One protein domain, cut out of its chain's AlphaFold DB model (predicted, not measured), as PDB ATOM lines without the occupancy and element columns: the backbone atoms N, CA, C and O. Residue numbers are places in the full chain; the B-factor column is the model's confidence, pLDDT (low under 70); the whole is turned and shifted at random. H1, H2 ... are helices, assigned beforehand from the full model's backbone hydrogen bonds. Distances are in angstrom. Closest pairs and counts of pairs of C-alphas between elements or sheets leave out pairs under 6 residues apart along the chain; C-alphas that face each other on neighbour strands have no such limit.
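What this domain is: This is residues 2 to 140 of the 800 residues of an uncharacterized protein of Phlebotomus papatasi (UniProt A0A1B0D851). One long helix, H2, is the spine of a rod; H1 folds back along its first part, and H4 and H5 fold back and forth beside its later part. H2, H4 and H5 form a loose up-and-down bundle, each running against the one before. The printed part has 139 residues with five named helices, H1 to H5 in that order along the chain, and no named strand; its class is all helix, with 117 of the 139 residues in the helices, and it is extended: radius of gyration of the C-alphas 25.9 A, spans 87 by 25 by 21 A.

Where its parts are: H2, residues 22 to 75, begins at C-alpha (134.294, 118.307, 184.430) and measures 79.1 A. H1 is residues 2 to 12, H3 82 to 89, H4 92 to 106. H5, residues 112 to 140, measures 42.4 A and ends at C-alpha (194.083, 77.172, 157.750).

How they stand to each other: H2 touches H1, a hairpin, with residues 28 to 35 alone; closest C-alphas Ser 4 and Val 35, 7.2 A. H2 and H4 are close but not clearly touching: C-alphas Ile 58 and Val 98, 7.8 A. H5 touches H4, a hairpin, with residues 115 to 125 alone: C-alphas Ile 102 and Ile 118, 6.7 A. H3 is near H2 and H5. Every O i to N i+4 pair is within hydrogen-bond range in H1, H4 and H5; 47 of 50 in H2, 2 of 4 in H3.

The domain as a whole: The farthest C-alphas, Leu 19 and Ser 78, are 88.4 A apart. The printed part has no cut and no long link. Low confidence includes residues 74 to 89.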
ATOM      1  N   GLU A   2     147.515 113.481 161.784       64.81
ATOM      2  CA  GLU A   2     147.382 114.934 161.566       64.81
ATOM      3  C   GLU A   2     145.931 115.455 161.631       64.81
ATOM      4  O   GLU A   2     145.630 116.348 162.411       64.81
ATOM      5  N   THR A   3     144.981 114.818 160.935       72.44
ATOM      6  CA  THR A   3     143.548 115.185 160.991       72.44
ATOM      7  C   THR A   3     142.945 115.113 162.403       72.44
ATOM      8  O   THR A   3     142.044 115.878 162.729       72.44
ATOM      9  N   SER A   4     143.432 114.196 163.241       71.19
ATOM     10  CA  SER A   4     142.988 114.031 164.630       71.19
ATOM     11  C   SER A   4     143.674 115.025 165.566       71.19
ATOM     12  O   SER A   4     143.025 115.524 166.474       71.19
ATOM     13  N   LEU A   5     144.949 115.348 165.320       74.12
ATOM     14  CA  LEU A   5     145.681 116.391 166.045       74.12
ATOM     15  C   LEU A   5     145.107 117.783 165.755       74.12
ATOM     16  O   LEU A   5     144.919 118.562 166.681       74.12
ATOM     17  N   ASN A   6     144.736 118.065 164.505       73.88
ATOM     18  CA  ASN A   6     144.103 119.330 164.125       73.88
ATOM     19  C   ASN A   6     142.718 119.490 164.773       73.88
ATOM     20  O   ASN A   6     142.397 120.572 165.257       73.88
ATOM     21  N   ALA A   7     141.926 118.410 164.847       72.88
ATOM     22  CA  ALA A   7     140.668 118.407 165.596       72.88
ATOM     23  C   ALA A   7     140.898 118.648 167.101       72.88
ATOM     24  O   ALA A   7     140.198 119.456 167.711       72.88
ATOM     25  N   LEU A   8     141.927 118.015 167.676       74.00
ATOM     26  CA  LEU A   8     142.308 118.210 169.074       74.00
ATOM     27  C   LEU A   8     142.725 119.658 169.363       74.00
ATOM     28  O   LEU A   8     142.276 120.242 170.344       74.00
ATOM     29  N   GLY A   9     143.534 120.257 168.485       75.25
ATOM     30  CA  GLY A   9     143.961 121.652 168.587       75.25
ATOM     31  C   GLY A   9     142.781 122.624 168.566       75.25
ATOM     32  O   GLY A   9     142.742 123.552 169.369       75.25
ATOM     33  N   THR A  10     141.771 122.382 167.722       73.56
ATOM     34  CA  THR A  10     140.556 123.214 167.707       73.56
ATOM     35  C   THR A  10     139.688 123.083 168.961       73.56
ATOM     36  O   THR A  10     139.012 124.047 169.309       73.56
ATOM     37  N   GLU A  11     139.709 121.943 169.659       69.88
ATOM     38  CA  GLU A  11     139.013 121.786 170.948       69.88
ATOM     39  C   GLU A  11     139.830 122.378 172.115       69.88
ATOM     40  O   GLU A  11     139.264 123.039 172.987       69.88
ATOM     41  N   LEU A  12     141.161 122.236 172.093       71.12
ATOM     42  CA  LEU A  12     142.080 122.784 173.103       71.12
ATOM     43  C   LEU A  12     142.078 124.319 173.161       71.12
ATOM     44  O   LEU A  12     142.110 124.873 174.256       71.12
ATOM     45  N   VAL A  13     141.941 125.014 172.026       72.00
ATOM     46  CA  VAL A  13     141.800 126.489 171.987       72.00
ATOM     47  C   VAL A  13     140.544 126.981 172.736       72.00
ATOM     48  O   VAL A  13     140.486 128.129 173.168       72.00
ATOM     49  N   GLY A  14     139.543 126.123 172.963       64.25
ATOM     50  CA  GLY A  14     138.405 126.450 173.828       64.25
ATOM     51  C   GLY A  14     138.743 126.465 175.327       64.25
ATOM     52  O   GLY A  14     138.101 127.191 176.091       64.25
ATOM     53  N   ILE A  15     139.748 125.696 175.758       67.56
ATOM     54  CA  ILE A  15     140.054 125.441 177.176       67.56
ATOM     55  C   ILE A  15     140.755 126.636 177.843       67.56
ATOM     56  O   ILE A  15     140.497 126.905 179.017       67.56
ATOM     57  N   GLU A  16     141.538 127.430 177.102       64.25
ATOM     58  CA  GLU A  16     142.186 128.652 177.622       64.25
ATOM     59  C   GLU A  16     141.194 129.721 178.128       64.25
ATOM     60  O   GLU A  16     141.587 130.649 178.831       64.25
ATOM     61  N   SER A  17     139.894 129.591 177.831       67.38
ATOM     62  CA  SER A  17     138.854 130.523 178.295       67.38
ATOM     63  C   SER A  17     138.394 130.325 179.756       67.38
ATOM     64  O   SER A  17     137.585 131.107 180.256       67.38
ATOM     65  N   GLY A  18     138.938 129.331 180.472       61.66
ATOM     66  CA  GLY A  18     139.018 129.337 181.941       61.66
ATOM     67  C   GLY A  18     137.831 128.786 182.746       61.66
ATOM     68  O   GLY A  18     137.919 128.754 183.971       61.66
ATOM     69  N   LEU A  19     136.742 128.327 182.117       59.91
ATOM     70  CA  LEU A  19     135.610 127.678 182.808       59.91
ATOM     71  C   LEU A  19     135.008 126.529 181.978       59.91
ATOM     72  O   LEU A  19     133.937 126.679 181.388       59.91
ATOM     73  N   MET A  20     135.660 125.361 181.967       75.75
ATOM     74  CA  MET A  20     135.044 124.117 181.480       75.75
ATOM     75  C   MET A  20     134.596 123.233 182.656       75.75
ATOM     76  O   MET A  20     135.414 122.933 183.525       75.75
ATOM     77  N   PRO A  21     133.324 122.793 182.710       79.19
ATOM     78  CA  PRO A  21     132.883 121.824 183.705       79.19
ATOM     79  C   PRO A  21     133.473 120.436 183.415       79.19
ATOM     80  O   PRO A  21     133.722 120.069 182.268       79.19
ATOM     81  N   GLU A  22     133.633 119.625 184.459       73.75
ATOM     82  CA  GLU A  22     134.294 118.307 184.430       73.75
ATOM     83  C   GLU A  22     133.756 117.344 183.346       73.75
ATOM     84  O   GLU A  22     134.511 116.595 182.724       73.75
ATOM     85  N   ASN A  23     132.456 117.425 183.042       75.75
ATOM     86  CA  ASN A  23     131.813 116.645 181.979       75.75
ATOM     87  C   ASN A  23     132.344 116.965 180.568       75.75
ATOM     88  O   ASN A  23     132.331 116.091 179.701       75.75
ATOM     89  N   ASP A  24     132.805 118.193 180.320       78.69
ATOM     90  CA  ASP A  24     133.400 118.579 179.039       78.69
ATOM     91  C   ASP A  24     134.904 118.241 178.991       78.69
ATOM     92  O   ASP A  24     135.406 117.863 177.933       78.69
ATOM     93  N   LEU A  25     135.600 118.202 180.137       76.81
ATOM     94  CA  LEU A  25     136.965 117.660 180.213       76.81
ATOM     95  C   LEU A  25     137.001 116.172 179.813       76.81
ATOM     96  O   LEU A  25     137.846 115.760 179.018       76.81
ATOM     97  N   GLN A  26     136.035 115.368 180.278       78.56
ATOM     98  CA  GLN A  26     135.908 113.967 179.844       78.56
ATOM     99  C   GLN A  26     135.616 113.829 178.340       78.56
ATOM    100  O   GLN A  26     136.063 112.862 177.714       78.56
ATOM    101  N   ARG A  27     134.912 114.797 177.732       79.50
ATOM    102  CA  ARG A  27     134.688 114.816 176.277       79.50
ATOM    103  C   ARG A  27     135.962 115.065 175.485       79.50
ATOM    104  O   ARG A  27     136.093 114.442 174.441       79.50
ATOM    105  N   VAL A  28     136.883 115.894 175.980       78.25
ATOM    106  CA  VAL A  28     138.177 116.166 175.324       78.25
ATOM    107  C   VAL A  28     139.189 115.039 175.574       78.25
ATOM    108  O   VAL A  28     139.929 114.652 174.671       78.25
ATOM    109  N   LEU A  29     139.178 114.415 176.758       78.88
ATOM    110  CA  LEU A  29     140.047 113.269 177.070       78.88
ATOM    111  C   LEU A  29     139.727 112.013 176.237       78.88
ATOM    112  O   LEU A  29     140.628 111.231 175.926       78.88
ATOM    113  N   HIS A  30     138.469 111.799 175.839       82.00
ATOM    114  CA  HIS A  30     138.083 110.606 175.077       82.00
ATOM    115  C   HIS A  30     138.727 110.532 173.664       82.00
ATOM    116  O   HIS A  30     139.301 109.486 173.336       82.00
ATOM    117  N   PRO A  31     138.730 111.601 172.836       77.56
ATOM    118  CA  PRO A  31     139.557 111.704 171.635       77.56
ATOM    119  C   PRO A  31     141.050 111.473 171.883       77.56
ATOM    120  O   PRO A  31     141.663 110.739 171.107       77.56
ATOM    121  N   ILE A  32     141.628 112.024 172.959       74.88
ATOM    122  CA  ILE A  32     143.058 111.858 173.289       74.88
ATOM    123  C   ILE A  32     143.387 110.382 173.514       74.88
ATOM    124  O   ILE A  32     144.260 109.838 172.838       74.88
ATOM    125  N   HIS A  33     142.640 109.698 174.384       78.94
ATOM    126  CA  HIS A  33     142.823 108.264 174.626       78.94
ATOM    127  C   HIS A  33     142.637 107.426 173.353       78.94
ATOM    128  O   HIS A  33     143.360 106.453 173.139       78.94
ATOM    129  N   LYS A  34     141.720 107.821 172.461       81.94
ATOM    130  CA  LYS A  34     141.515 107.145 171.175       81.94
ATOM    131  C   LYS A  34     142.676 107.359 170.195       81.94
ATOM    132  O   LYS A  34     143.067 106.416 169.510       81.94
ATOM    133  N   VAL A  35     143.249 108.563 170.134       77.75
ATOM    134  CA  VAL A  35     144.456 108.852 169.336       77.75
ATOM    135  C   VAL A  35     145.660 108.093 169.892       77.75
ATOM    136  O   VAL A  35     146.387 107.476 169.119       77.75
ATOM    137  N   HIS A  36     145.825 108.063 171.215       75.50
ATOM    138  CA  HIS A  36     146.882 107.317 171.895       75.50
ATOM    139  C   HIS A  36     146.774 105.802 171.632       75.50
ATOM    140  O   HIS A  36     147.751 105.176 171.231       75.50
ATOM    141  N   SER A  37     145.572 105.222 171.736       82.12
ATOM    142  CA  SER A  37     145.329 103.815 171.377       82.12
ATOM    143  C   SER A  37     145.674 103.522 169.913       82.12
ATOM    144  O   SER A  37     146.310 102.512 169.626       82.12
ATOM    145  N   HIS A  38     145.308 104.407 168.981       81.06
ATOM    146  CA  HIS A  38     145.653 104.233 167.568       81.06
ATOM    147  C   HIS A  38     147.144 104.436 167.267       81.06
ATOM    148  O   HIS A  38     147.648 103.831 166.323       81.06
ATOM    149  N   LEU A  39     147.864 105.249 168.045       72.94
ATOM    150  CA  LEU A  39     149.325 105.344 167.958       72.94
ATOM    151  C   LEU A  39     149.982 104.019 168.354       72.94
ATOM    152  O   LEU A  39     150.829 103.531 167.607       72.94
ATOM    153  N   TYR A  40     149.524 103.388 169.440       79.19
ATOM    154  CA  TYR A  40     149.962 102.043 169.824       79.19
ATOM    155  C   TYR A  40     149.641 100.993 168.744       79.19
ATOM    156  O   TYR A  40     150.533 100.237 168.361       79.19
ATOM    157  N   ASP A  41     148.426 100.988 168.174       82.69
ATOM    158  CA  ASP A  41     148.061 100.087 167.062       82.69
ATOM    159  C   ASP A  41     148.988 100.249 165.839       82.69
ATOM    160  O   ASP A  41     149.271  99.287 165.120       82.69
ATOM    161  N   VAL A  42     149.414 101.485 165.546       78.06
ATOM    162  CA  VAL A  42     150.294 101.806 164.410       78.06
ATOM    163  C   VAL A  42     151.740 101.414 164.707       78.06
ATOM    164  O   VAL A  42     152.370 100.801 163.847       78.06
ATOM    165  N   GLN A  43     152.245 101.687 165.911       73.69
ATOM    166  CA  GLN A  43     153.572 101.245 166.350       73.69
ATOM    167  C   GLN A  43     153.681  99.714 166.349       73.69
ATOM    168  O   GLN A  43     154.657  99.173 165.834       73.69
ATOM    169  N   GLU A  44     152.660  99.002 166.837       86.62
ATOM    170  CA  GLU A  44     152.650  97.535 166.840       86.62
ATOM    171  C   GLU A  44     152.625  96.959 165.410       86.62
ATOM    172  O   GLU A  44     153.318  95.982 165.119       86.62
ATOM    173  N   LYS A  45     151.870  97.574 164.488       84.88
ATOM    174  CA  LYS A  45     151.872  97.189 163.066       84.88
ATOM    175  C   LYS A  45     153.208  97.464 162.387       84.88
ATOM    176  O   LYS A  45     153.665  96.616 161.629       84.88
ATOM    177  N   LEU A  46     153.831  98.609 162.667       77.44
ATOM    178  CA  LEU A  46     155.141  98.956 162.120       77.44
ATOM    179  C   LEU A  46     156.204  97.960 162.602       77.44
ATOM    180  O   LEU A  46     156.925  97.404 161.782       77.44
ATOM    181  N   ALA A  47     156.227  97.645 163.901       76.50
ATOM    182  CA  ALA A  47     157.126  96.640 164.466       76.50
ATOM    183  C   ALA A  47     156.928  95.250 163.831       76.50
ATOM    184  O   ALA A  47     157.909  94.578 163.516       76.50
ATOM    185  N   LYS A  48     155.677  94.829 163.592       84.00
ATOM    186  CA  LYS A  48     155.361  93.555 162.918       84.00
ATOM    187  C   LYS A  48     155.807  93.529 161.453       84.00
ATOM    188  O   LYS A  48     156.292  92.493 161.003       84.00
ATOM    189  N   GLU A  49     155.671  94.630 160.715       84.12
ATOM    190  CA  GLU A  49     156.111  94.686 159.315       84.12
ATOM    191  C   GLU A  49     157.644  94.744 159.207       84.12
ATOM    192  O   GLU A  49     158.215  93.997 158.417       84.12
ATOM    193  N   SER A  50     158.330  95.512 160.065       72.69
ATOM    194  CA  SER A  50     159.800  95.496 160.157       72.69
ATOM    195  C   SER A  50     160.337  94.111 160.534       72.69
ATOM    196  O   SER A  50     161.285  93.628 159.920       72.69
ATOM    197  N   GLN A  51     159.698  93.428 161.493       82.06
ATOM    198  CA  GLN A  51     160.035  92.048 161.853       82.06
ATOM    199  C   GLN A  51     159.850  91.091 160.661       82.06
ATOM    200  O   GLN A  51     160.678  90.210 160.444       82.06
ATOM    201  N   LYS A  52     158.775  91.259 159.881       87.00
ATOM    202  CA  LYS A  52     158.508  90.455 158.682       87.00
ATOM    203  C   LYS A  52     159.571  90.669 157.598       87.00
ATOM    204  O   LYS A  52     160.032  89.678 157.042       87.00
ATOM    205  N   ILE A  53     159.984  91.914 157.343       83.12
ATOM    206  CA  ILE A  53     161.059  92.239 156.388       83.12
ATOM    207  C   ILE A  53     162.371  91.568 156.816       83.12
ATOM    208  O   ILE A  53     162.951  90.827 156.029       83.12
ATOM    209  N   ALA A  54     162.775  91.715 158.084       75.06
ATOM    210  CA  ALA A  54     163.993  91.087 158.600       75.06
ATOM    211  C   ALA A  54     163.965  89.547 158.484       75.06
ATOM    212  O   ALA A  54     164.965  88.927 158.134       75.06
ATOM    213  N   ILE A  55     162.813  88.908 158.732       81.88
ATOM    214  CA  ILE A  55     162.649  87.455 158.540       81.88
ATOM    215  C   ILE A  55     162.774  87.067 157.058       81.88
ATOM    216  O   ILE A  55     163.358  86.026 156.753       81.88
ATOM    217  N   GLU A  56     162.239  87.870 156.137       86.44
ATOM    218  CA  GLU A  56     162.293  87.618 154.691       86.44
ATOM    219  C   GLU A  56     163.730  87.759 154.148       86.44
ATOM    220  O   GLU A  56     164.203  86.870 153.438       86.44
ATOM    221  N   GLU A  57     164.473  88.781 154.586       82.75
ATOM    222  CA  GLU A  57     165.895  88.982 154.260       82.75
ATOM    223  C   GLU A  57     166.790  87.858 154.807       82.75
ATOM    224  O   GLU A  57     167.591  87.287 154.063       82.75
ATOM    225  N   ILE A  58     166.611  87.471 156.077       80.12
ATOM    226  CA  ILE A  58     167.342  86.350 156.692       80.12
ATOM    227  C   ILE A  58     167.020  85.030 155.974       80.12
ATOM    228  O   ILE A  58     167.918  84.222 155.738       80.12
ATOM    229  N   SER A  59     165.766  84.823 155.562       83.69
ATOM    230  CA  SER A  59     165.364  83.639 154.788       83.69
ATOM    231  C   SER A  59     165.991  83.618 153.389       83.69
ATOM    232  O   SER A  59     166.358  82.550 152.894       83.69
ATOM    233  N   GLU A  60     166.151  84.776 152.737       88.44
ATOM    234  CA  GLU A  60     166.838  84.852 151.444       88.44
ATOM    235  C   GLU A  60     168.353  84.632 151.580       88.44
ATOM    236  O   GLU A  60     168.948  83.981 150.718       88.44
ATOM    237  N   LEU A  61     168.978  85.128 152.655       79.81
ATOM    238  CA  LEU A  61     170.383  84.849 152.973       79.81
ATOM    239  C   LEU A  61     170.611  83.361 153.257       79.81
ATOM    240  O   LEU A  61     171.494  82.772 152.638       79.81
ATOM    241  N   ALA A  62     169.775  82.729 154.088       79.19
ATOM    242  CA  ALA A  62     169.838  81.291 154.346       79.19
ATOM    243  C   ALA A  62     169.733  80.477 153.043       79.19
ATOM    244  O   ALA A  62     170.607  79.666 152.755       79.19
ATOM    245  N   ARG A  63     168.761  80.789 152.169       86.56
ATOM    246  CA  ARG A  63     168.643  80.136 150.851       86.56
ATOM    247  C   ARG A  63     169.888  80.328 149.974       86.56
ATOM    248  O   ARG A  63     170.250  79.420 149.231       86.56
ATOM    249  N   LYS A  64     170.540  81.498 150.011       84.06
ATOM    250  CA  LYS A  64     171.792  81.744 149.264       84.06
ATOM    251  C   LYS A  64     172.956  80.918 149.812       84.06
ATOM    252  O   LYS A  64     173.794  80.496 149.017       84.06
ATOM    253  N   ILE A  65     172.992  80.689 151.125       78.44
ATOM    254  CA  ILE A  65     173.978  79.831 151.790       78.44
ATOM    255  C   ILE A  65     173.736  78.370 151.394       78.44
ATOM    256  O   ILE A  65     174.651  77.776 150.829       78.44
ATOM    257  N   ASP A  66     172.510  77.851 151.522       80.88
ATOM    258  CA  ASP A  66     172.134  76.497 151.073       80.88
ATOM    259  C   ASP A  66     172.491  76.279 149.587       80.88
ATOM    260  O   ASP A  66     173.148  75.311 149.212       80.88
ATOM    261  N   GLU A  67     172.146  77.239 148.716       84.62
ATOM    262  CA  GLU A  67     172.501  77.202 147.292       84.62
ATOM    263  C   GLU A  67     174.008  77.327 147.018       84.62
ATOM    264  O   GLU A  67     174.436  77.078 145.887       84.62
ATOM    265  N   SER A  68     174.815  77.789 147.974       73.75
ATOM    266  CA  SER A  68     176.278  77.817 147.867       73.75
ATOM    267  C   SER A  68     176.896  76.512 148.369       73.75
ATOM    268  O   SER A  68     177.785  75.979 147.707       73.75
ATOM    269  N   GLU A  69     176.349  75.933 149.439       80.50
ATOM    270  CA  GLU A  69     176.732  74.630 149.981       80.50
ATOM    271  C   GLU A  69     176.434  73.508 148.973       80.50
ATOM    272  O   GLU A  69     177.337  72.749 148.621       80.50
ATOM    273  N   ASP A  70     175.242  73.490 148.365       79.31
ATOM    274  CA  ASP A  70     174.897  72.569 147.269       79.31
ATOM    275  C   ASP A  70     175.855  72.706 146.070       79.31
ATOM    276  O   ASP A  70     176.186  71.719 145.403       79.31
ATOM    277  N   LYS A  71     176.333  73.922 145.768       77.56
ATOM    278  CA  LYS A  71     177.329  74.140 144.702       77.56
ATOM    279  C   LYS A  71     178.707  73.619 145.103       77.56
ATOM    280  O   LYS A  71     179.390  73.081 144.237       77.56
ATOM    281  N   LEU A  72     179.108  73.751 146.368       70.75
ATOM    282  CA  LEU A  72     180.381  73.242 146.885       70.75
ATOM    283  C   LEU A  72     180.389  71.707 146.940       70.75
ATOM    284  O   LEU A  72     181.290  71.101 146.366       70.75
ATOM    285  N   LEU A  73     179.346  71.072 147.482       72.81
ATOM    286  CA  LEU A  73     179.178  69.608 147.512       72.81
ATOM    287  C   LEU A  73     179.179  68.975 146.112       72.81
ATOM    288  O   LEU A  73     179.779  67.923 145.895       72.81
ATOM    289  N   ASN A  74     178.567  69.628 145.117       68.75
ATOM    290  CA  ASN A  74     178.656  69.173 143.724       68.75
ATOM    291  C   ASN A  74     180.036  69.435 143.079       68.75
ATOM    292  O   ASN A  74     180.345  68.843 142.042       68.75
ATOM    293  N   LYS A  75     180.871  70.300 143.669       55.66
ATOM    294  CA  LYS A  75     182.190  70.716 143.159       55.66
ATOM    295  C   LYS A  75     183.368  70.063 143.894       55.66
ATOM    296  O   LYS A  75     184.473  70.080 143.365       55.66
ATOM    297  N   GLU A  76     183.149  69.359 145.005       48.28
ATOM    298  CA  GLU A  76     184.154  68.464 145.614       48.28
ATOM    299  C   GLU A  76     184.615  67.327 144.676       48.28
ATOM    300  O   GLU A  76     185.669  66.729 144.888       48.28
ATOM    301  N   GLN A  77     183.899  67.059 143.576       52.22
ATOM    302  CA  GLN A  77     184.379  66.165 142.509       52.22
ATOM    303  C   GLN A  77     185.359  66.842 141.525       52.22
ATOM    304  O   GLN A  77     185.919  66.167 140.658       52.22
ATOM    305  N   SER A  78     185.591  68.156 141.640       51.22
ATOM    306  CA  SER A  78     186.490  68.928 140.775       51.22
ATOM    307  C   SER A  78     186.915  70.280 141.385       51.22
ATOM    308  O   SER A  78     186.212  71.271 141.195       51.22
ATOM    309  N   GLN A  79     188.087  70.316 142.039       55.69
ATOM    310  CA  GLN A  79     188.883  71.502 142.438       55.69
ATOM    311  C   GLN A  79     188.116  72.828 142.661       55.69
ATOM    312  O   GLN A  79     187.787  73.552 141.717       55.69
ATOM    313  N   ILE A  80     187.942  73.193 143.935       52.41
ATOM    314  CA  ILE A  80     187.474  74.518 144.369       52.41
ATOM    315  C   ILE A  80     188.415  75.600 143.809       52.41
ATOM    316  O   ILE A  80     189.638  75.456 143.872       52.41
ATOM    317  N   LEU A  81     187.855  76.674 143.240       63.09
ATOM    318  CA  LEU A  81     188.630  77.786 142.685       63.09
ATOM    319  C   LEU A  81     188.663  78.959 143.681       63.09
ATOM    320  O   LEU A  81     187.645  79.234 144.317       63.09
ATOM    321  N   PRO A  82     189.766  79.735 143.760       62.22
ATOM    322  CA  PRO A  82     189.868  80.893 144.660       62.22
ATOM    323  C   PRO A  82     188.769  81.958 144.489       62.22
ATOM    324  O   PRO A  82     188.520  82.752 145.392       62.22
ATOM    325  N   GLU A  83     188.093  81.986 143.337       58.75
ATOM    326  CA  GLU A  83     187.005  82.930 143.061       58.75
ATOM    327  C   GLU A  83     185.680  82.558 143.755       58.75
ATOM    328  O   GLU A  83     184.824  83.425 143.930       58.75
ATOM    329  N   ASP A  84     185.507  81.300 144.179       63.53
ATOM    330  CA  ASP A  84     184.346  80.877 144.973       63.53
ATOM    331  C   ASP A  84     184.498  81.340 146.441       63.53
ATOM    332  O   ASP A  84     183.550  81.854 147.034       63.53
ATOM    333  N   LEU A  85     185.716  81.273 147.000       61.22
ATOM    334  CA  LEU A  85     186.036  81.721 148.368       61.22
ATOM    335  C   LEU A  85     185.809  83.230 148.572       61.22
ATOM    336  O   LEU A  85     185.350  83.660 149.634       61.22
ATOM    337  N   LYS A  86     186.037  84.044 147.531       66.88
ATOM    338  CA  LYS A  86     185.696  85.479 147.538       66.88
ATOM    339  C   LYS A  86     184.192  85.746 147.637       66.88
ATOM    340  O   LYS A  86     183.800  86.817 148.093       66.88
ATOM    341  N   GLN A  87     183.339  84.815 147.197       69.00
ATOM    342  CA  GLN A  87     181.887  84.966 147.329       69.00
ATOM    343  C   GLN A  87     181.422  84.674 148.757       69.00
ATOM    344  O   GLN A  87     180.506  85.346 149.221       69.00
ATOM    345  N   ILE A  88     182.096  83.765 149.471       65.50
ATOM    346  CA  ILE A  88     181.848  83.484 150.895       65.50
ATOM    347  C   ILE A  88     182.238  84.696 151.753       65.50
ATOM    348  O   ILE A  88     181.409  85.209 152.498       65.50
ATOM    349  N   HIS A  89     183.438  85.253 151.551       69.94
ATOM    350  CA  HIS A  89     183.891  86.471 152.246       69.94
ATOM    351  C   HIS A  89     182.979  87.693 152.013       69.94
ATOM    352  O   HIS A  89     182.945  88.617 152.820       69.94
ATOM    353  N   LYS A  90     182.195  87.709 150.926       73.56
ATOM    354  CA  LYS A  90     181.226  88.777 150.637       73.56
ATOM    355  C   LYS A  90     179.958  88.713 151.514       73.56
ATOM    356  O   LYS A  90     179.161  89.647 151.475       73.56
ATOM    357  N   ILE A  91     179.759  87.638 152.281       72.06
ATOM    358  CA  ILE A  91     178.589  87.431 153.154       72.06
ATOM    359  C   ILE A  91     178.805  88.036 154.557       72.06
ATOM    360  O   ILE A  91     177.830  88.415 155.202       72.06
ATOM    361  N   ASP A  92     180.056  88.220 154.997       73.44
ATOM    362  CA  ASP A  92     180.407  88.754 156.327       73.44
ATOM    363  C   ASP A  92     179.834  90.163 156.602       73.44
ATOM    364  O   ASP A  92     179.264  90.413 157.663       73.44
ATOM    365  N   GLY A  93     179.893  91.071 155.620       76.06
ATOM    366  CA  GLY A  93     179.298  92.411 155.730       76.06
ATOM    367  C   GLY A  93     177.783  92.376 156.006       76.06
ATOM    368  O   GLY A  93     177.351  92.860 157.054       76.06
ATOM    369  N   PRO A  94     176.972  91.752 155.128       74.31
ATOM    370  CA  PRO A  94     175.542  91.542 155.368       74.31
ATOM    371  C   PRO A  94     175.216  90.818 156.685       74.31
ATOM    372  O   PRO A  94     174.213  91.133 157.323       74.31
ATOM    373  N   LEU A  95     176.054  89.871 157.126       71.94
ATOM    374  CA  LEU A  95     175.857  89.154 158.391       71.94
ATOM    375  C   LEU A  95     175.954  90.103 159.601       71.94
ATOM    376  O   LEU A  95     175.107  90.055 160.496       71.94
ATOM    377  N   LYS A  96     176.928  91.023 159.589       74.94
ATOM    378  CA  LYS A  96     177.111  92.064 160.618       74.94
ATOM    379  C   LYS A  96     175.981  93.097 160.625       74.94
ATOM    380  O   LYS A  96     175.561  93.540 161.694       74.94
ATOM    381  N   GLU A  97     175.432  93.445 159.461       66.81
ATOM    382  CA  GLU A  97     174.250  94.319 159.366       66.81
ATOM    383  C   GLU A  97     173.007  93.665 159.995       66.81
ATOM    384  O   GLU A  97     172.309  94.300 160.792       66.81
ATOM    385  N   VAL A  98     172.779  92.370 159.739       70.62
ATOM    386  CA  VAL A  98     171.712  91.584 160.386       70.62
ATOM    387  C   VAL A  98     171.927  91.481 161.901       70.62
ATOM    388  O   VAL A  98     170.979  91.649 162.673       70.62
ATOM    389  N   GLN A  99     173.165  91.261 162.353       73.94
ATOM    390  CA  GLN A  99     173.515  91.214 163.778       73.94
ATOM    391  C   GLN A  99     173.175  92.526 164.496       73.94
ATOM    392  O   GLN A  99     172.562  92.513 165.570       73.94
ATOM    393  N   LYS A 100     173.505  93.663 163.872       75.12
ATOM    394  CA  LYS A 100     173.148  94.994 164.369       75.12
ATOM    395  C   LYS A 100     171.628  95.174 164.437       75.12
ATOM    396  O   LYS A 100     171.118  95.532 165.495       75.12
ATOM    397  N   ALA A 101     170.898  94.843 163.370       69.44
ATOM    398  CA  ALA A 101     169.439  94.972 163.330       69.44
ATOM    399  C   ALA A 101     168.725  94.135 164.414       69.44
ATOM    400  O   ALA A 101     167.759  94.599 165.023       69.44
ATOM    401  N   ILE A 102     169.218  92.924 164.709       73.62
ATOM    402  CA  ILE A 102     168.709  92.071 165.799       73.62
ATOM    403  C   ILE A 102     169.001  92.694 167.177       73.62
ATOM    404  O   ILE A 102     168.137  92.669 168.061       73.62
ATOM    405  N   SER A 103     170.185  93.285 167.365       72.62
ATOM    406  CA  SER A 103     170.565  93.991 168.599       72.62
ATOM    407  C   SER A 103     169.695  95.231 168.841       72.62
ATOM    408  O   SER A 103     169.145  95.402 169.931       72.62
ATOM    409  N   ASP A 104     169.481  96.047 167.806       68.88
ATOM    410  CA  ASP A 104     168.661  97.260 167.869       68.88
ATOM    411  C   ASP A 104     167.182  96.921 168.140       68.88
ATOM    412  O   ASP A 104     166.556  97.506 169.028       68.88
ATOM    413  N   ALA A 105     166.634  95.899 167.468       67.38
ATOM    414  CA  ALA A 105     165.275  95.415 167.723       67.38
ATOM    415  C   ALA A 105     165.087  94.899 169.164       67.38
ATOM    416  O   ALA A 105     164.026  95.097 169.758       67.38
ATOM    417  N   SER A 106     166.124  94.295 169.758       72.38
ATOM    418  CA  SER A 106     166.090  93.774 171.134       72.38
ATOM    419  C   SER A 106     165.942  94.860 172.209       72.38
ATOM    420  O   SER A 106     165.539  94.549 173.331       72.38
ATOM    421  N   ARG A 107     166.247  96.128 171.892       68.00
ATOM    422  CA  ARG A 107     166.152  97.266 172.829       68.00
ATOM    423  C   ARG A 107     164.747  97.876 172.914       68.00
ATOM    424  O   ARG A 107     164.462  98.634 173.838       68.00
ATOM    425  N   ILE A 108     163.853  97.550 171.979       75.56
ATOM    426  CA  ILE A 108     162.500  98.117 171.910       75.56
ATOM    427  C   ILE A 108     161.560  97.375 172.883       75.56
ATOM    428  O   ILE A 108     161.654  96.161 173.077       75.56
ATOM    429  N   ARG A 109     160.587  98.077 173.490       69.94
ATOM    430  CA  ARG A 109     159.499  97.435 174.260       69.94
ATOM    431  C   ARG A 109     158.576  96.642 173.324       69.94
ATOM    432  O   ARG A 109     157.610  97.178 172.791       69.94
ATOM    433  N   MET A 110     158.870  95.357 173.144       82.31
ATOM    434  CA  MET A 110     158.112  94.453 172.270       82.31
ATOM    435  C   MET A 110     157.225  93.458 173.037       82.31
ATOM    436  O   MET A 110     157.421  93.205 174.228       82.31
ATOM    437  N   SER A 111     156.271  92.854 172.321       81.81
ATOM    438  CA  SER A 111     155.467  91.728 172.816       81.81
ATOM    439  C   SER A 111     156.325  90.474 173.051       81.81
ATOM    440  O   SER A 111     157.362  90.298 172.410       81.81
ATOM    441  N   ASP A 112     155.896  89.575 173.940       77.62
ATOM    442  CA  ASP A 112     156.694  88.389 174.289       77.62
ATOM    443  C   ASP A 112     156.864  87.398 173.124       77.62
ATOM    444  O   ASP A 112     157.904  86.747 173.022       77.62
ATOM    445  N   GLU A 113     155.909  87.338 172.188       69.62
ATOM    446  CA  GLU A 113     156.064  86.537 170.965       69.62
ATOM    447  C   GLU A 113     157.125  87.149 170.028       69.62
ATOM    448  O   GLU A 113     157.933  86.420 169.459       69.62
ATOM    449  N   SER A 114     157.212  88.484 169.944       68.00
ATOM    450  CA  SER A 114     158.278  89.171 169.196       68.00
ATOM    451  C   SER A 114     159.660  88.937 169.818       68.00
ATOM    452  O   SER A 114     160.603  88.619 169.096       68.00
ATOM    453  N   LYS A 115     159.784  89.009 171.155       73.06
ATOM    454  CA  LYS A 115     161.035  88.681 171.874       73.06
ATOM    455  C   LYS A 115     161.482  87.246 171.599       73.06
ATOM    456  O   LYS A 115     162.659  86.990 171.371       73.06
ATOM    457  N   LYS A 116     160.534  86.305 171.587       80.00
ATOM    458  CA  LYS A 116     160.774  84.894 171.272       80.00
ATOM    459  C   LYS A 116     161.253  84.699 169.830       80.00
ATOM    460  O   LYS A 116     162.188  83.932 169.622       80.00
ATOM    461  N   SER A 117     160.688  85.414 168.854       71.06
ATOM    462  CA  SER A 117     161.203  85.403 167.476       71.06
ATOM    463  C   SER A 117     162.609  86.001 167.367       71.06
ATOM    464  O   SER A 117     163.453  85.424 166.693       71.06
ATOM    465  N   ILE A 118     162.896  87.107 168.060       75.38
ATOM    466  CA  ILE A 118     164.241  87.705 168.102       75.38
ATOM    467  C   ILE A 118     165.262  86.729 168.703       75.38
ATOM    468  O   ILE A 118     166.333  86.540 168.132       75.38
ATOM    469  N   ALA A 119     164.912  86.033 169.788       74.69
ATOM    470  CA  ALA A 119     165.761  84.995 170.372       74.69
ATOM    471  C   ALA A 119     166.006  83.816 169.406       74.69
ATOM    472  O   ALA A 119     167.107  83.269 169.370       74.69
ATOM    473  N   GLN A 120     165.014  83.443 168.588       73.94
ATOM    474  CA  GLN A 120     165.177  82.424 167.543       73.94
ATOM    475  C   GLN A 120     166.102  82.894 166.408       73.94
ATOM    476  O   GLN A 120     166.957  82.122 165.979       73.94
ATOM    477  N   LEU A 121     165.977  84.147 165.957       72.88
ATOM    478  CA  LEU A 121     166.858  84.728 164.935       72.88
ATOM    479  C   LEU A 121     168.300  84.877 165.440       72.88
ATOM    480  O   LEU A 121     169.232  84.513 164.731       72.88
ATOM    481  N   SER A 122     168.486  85.324 166.685       76.00
ATOM    482  CA  SER A 122     169.801  85.380 167.337       76.00
ATOM    483  C   SER A 122     170.438  83.988 167.457       76.00
ATOM    484  O   SER A 122     171.618  83.832 167.153       76.00
ATOM    485  N   GLY A 123     169.659  82.957 167.807       79.75
ATOM    486  CA  GLY A 123     170.140  81.572 167.825       79.75
ATOM    487  C   GLY A 123     170.557  81.050 166.444       79.75
ATOM    488  O   GLY A 123     171.582  80.384 166.334       79.75
ATOM    489  N   ALA A 124     169.804  81.379 165.390       71.88
ATOM    490  CA  ALA A 124     170.153  81.010 164.016       71.88
ATOM    491  C   ALA A 124     171.430  81.720 163.527       71.88
ATOM    492  O   ALA A 124     172.268  81.093 162.882       71.88
ATOM    493  N   LEU A 125     171.607  82.998 163.880       76.88
ATOM    494  CA  LEU A 125     172.801  83.775 163.546       76.88
ATOM    495  C   LEU A 125     174.073  83.160 164.158       76.88
ATOM    496  O   LEU A 125     175.066  82.989 163.460       76.88
ATOM    497  N   ILE A 126     174.008  82.741 165.427       76.88
ATOM    498  CA  ILE A 126     175.125  82.095 166.139       76.88
ATOM    499  C   ILE A 126     175.535  80.762 165.483       76.88
ATOM    500  O   ILE A 126     176.714  80.411 165.489       76.88
ATOM    501  N   GLU A 127     174.600  79.994 164.914       74.62
ATOM    502  CA  GLU A 127     174.960  78.782 164.159       74.62
ATOM    503  C   GLU A 127     175.602  79.114 162.799       74.62
ATOM    504  O   GLU A 127     176.545  78.433 162.400       74.62
ATOM    505  N   LEU A 128     175.179  80.190 162.121       71.38
ATOM    506  CA  LEU A 128     175.833  80.654 160.887       71.38
ATOM    507  C   LEU A 128     177.274  81.128 161.132       71.38
ATOM    508  O   LEU A 128     178.165  80.771 160.365       71.38
ATOM    509  N   GLU A 129     177.528  81.859 162.223       76.25
ATOM    510  CA  GLU A 129     178.885  82.265 162.629       76.25
ATOM    511  C   GLU A 129     179.798  81.051 162.879       76.25
ATOM    512  O   GLU A 129     180.952  81.039 162.450       76.25
ATOM    513  N   LYS A 130     179.281  79.985 163.511       74.44
ATOM    514  CA  LYS A 130     180.035  78.732 163.707       74.44
ATOM    515  C   LYS A 130     180.358  78.026 162.395       74.44
ATOM    516  O   LYS A 130     181.451  77.479 162.269       74.44
ATOM    517  N   ILE A 131     179.420  78.002 161.445       73.44
ATOM    518  CA  ILE A 131     179.637  77.398 160.124       73.44
ATOM    519  C   ILE A 131     180.720  78.179 159.373       73.44
ATOM    520  O   ILE A 131     181.652  77.568 158.854       73.44
ATOM    521  N   LEU A 132     180.657  79.516 159.383       75.06
ATOM    522  CA  LEU A 132     181.659  80.371 158.745       75.06
ATOM    523  C   LEU A 132     183.058  80.148 159.351       75.06
ATOM    524  O   LEU A 132     184.000  79.837 158.623       75.06
ATOM    525  N   GLY A 133     183.173  80.164 160.683       72.88
ATOM    526  CA  GLY A 133     184.437  79.885 161.374       72.88
ATOM    527  C   GLY A 133     184.970  78.460 161.155       72.88
ATOM    528  O   GLY A 133     186.182  78.244 161.165       72.88
ATOM    529  N   ALA A 134     184.101  77.471 160.912       71.00
ATOM    530  CA  ALA A 134     184.521  76.115 160.551       71.00
ATOM    531  C   ALA A 134     185.099  76.037 159.124       71.00
ATOM    532  O   ALA A 134     186.058  75.295 158.902       71.00
ATOM    533  N   VAL A 135     184.563  76.819 158.180       69.81
ATOM    534  CA  VAL A 135     185.105  76.945 156.813       69.81
ATOM    535  C   VAL A 135     186.487  77.611 156.842       69.81
ATOM    536  O   VAL A 135     187.434  77.074 156.269       69.81
ATOM    537  N   GLU A 136     186.640  78.712 157.585       71.19
ATOM    538  CA  GLU A 136     187.927  79.408 157.767       71.19
ATOM    539  C   GLU A 136     188.984  78.525 158.464       71.19
ATOM    540  O   GLU A 136     190.159  78.504 158.082       71.19
ATOM    541  N   ALA A 137     188.576  77.730 159.459       68.50
ATOM    542  CA  ALA A 137     189.468  76.783 160.127       68.50
ATOM    543  C   ALA A 137     189.965  75.668 159.185       68.50
ATOM    544  O   ALA A 137     191.112  75.227 159.311       68.50
ATOM    545  N   HIS A 138     189.140  75.230 158.227       64.50
ATOM    546  CA  HIS A 138     189.543  74.239 157.225       64.50
ATOM    547  C   HIS A 138     190.574  74.814 156.238       64.50
ATOM    548  O   HIS A 138     191.550  74.139 155.910       64.50
ATOM    549  N   GLU A 139     190.422  76.083 155.839       61.12
ATOM    550  CA  GLU A 139     191.394  76.797 154.995       61.12
ATOM    551  C   GLU A 139     192.783  76.869 155.661       61.12
ATOM    552  O   GLU A 139     193.800  76.561 155.035       61.12
ATOM    553  N   SER A 140     192.835  77.165 156.966       55.50
ATOM    554  CA  SER A 140     194.083  77.172 157.750       55.50
ATOM    555  C   SER A 140     194.758  75.785 157.844       55.50
ATOM    556  O   SER A 140     195.989  75.672 157.890       55.50
TER     557      SER A 140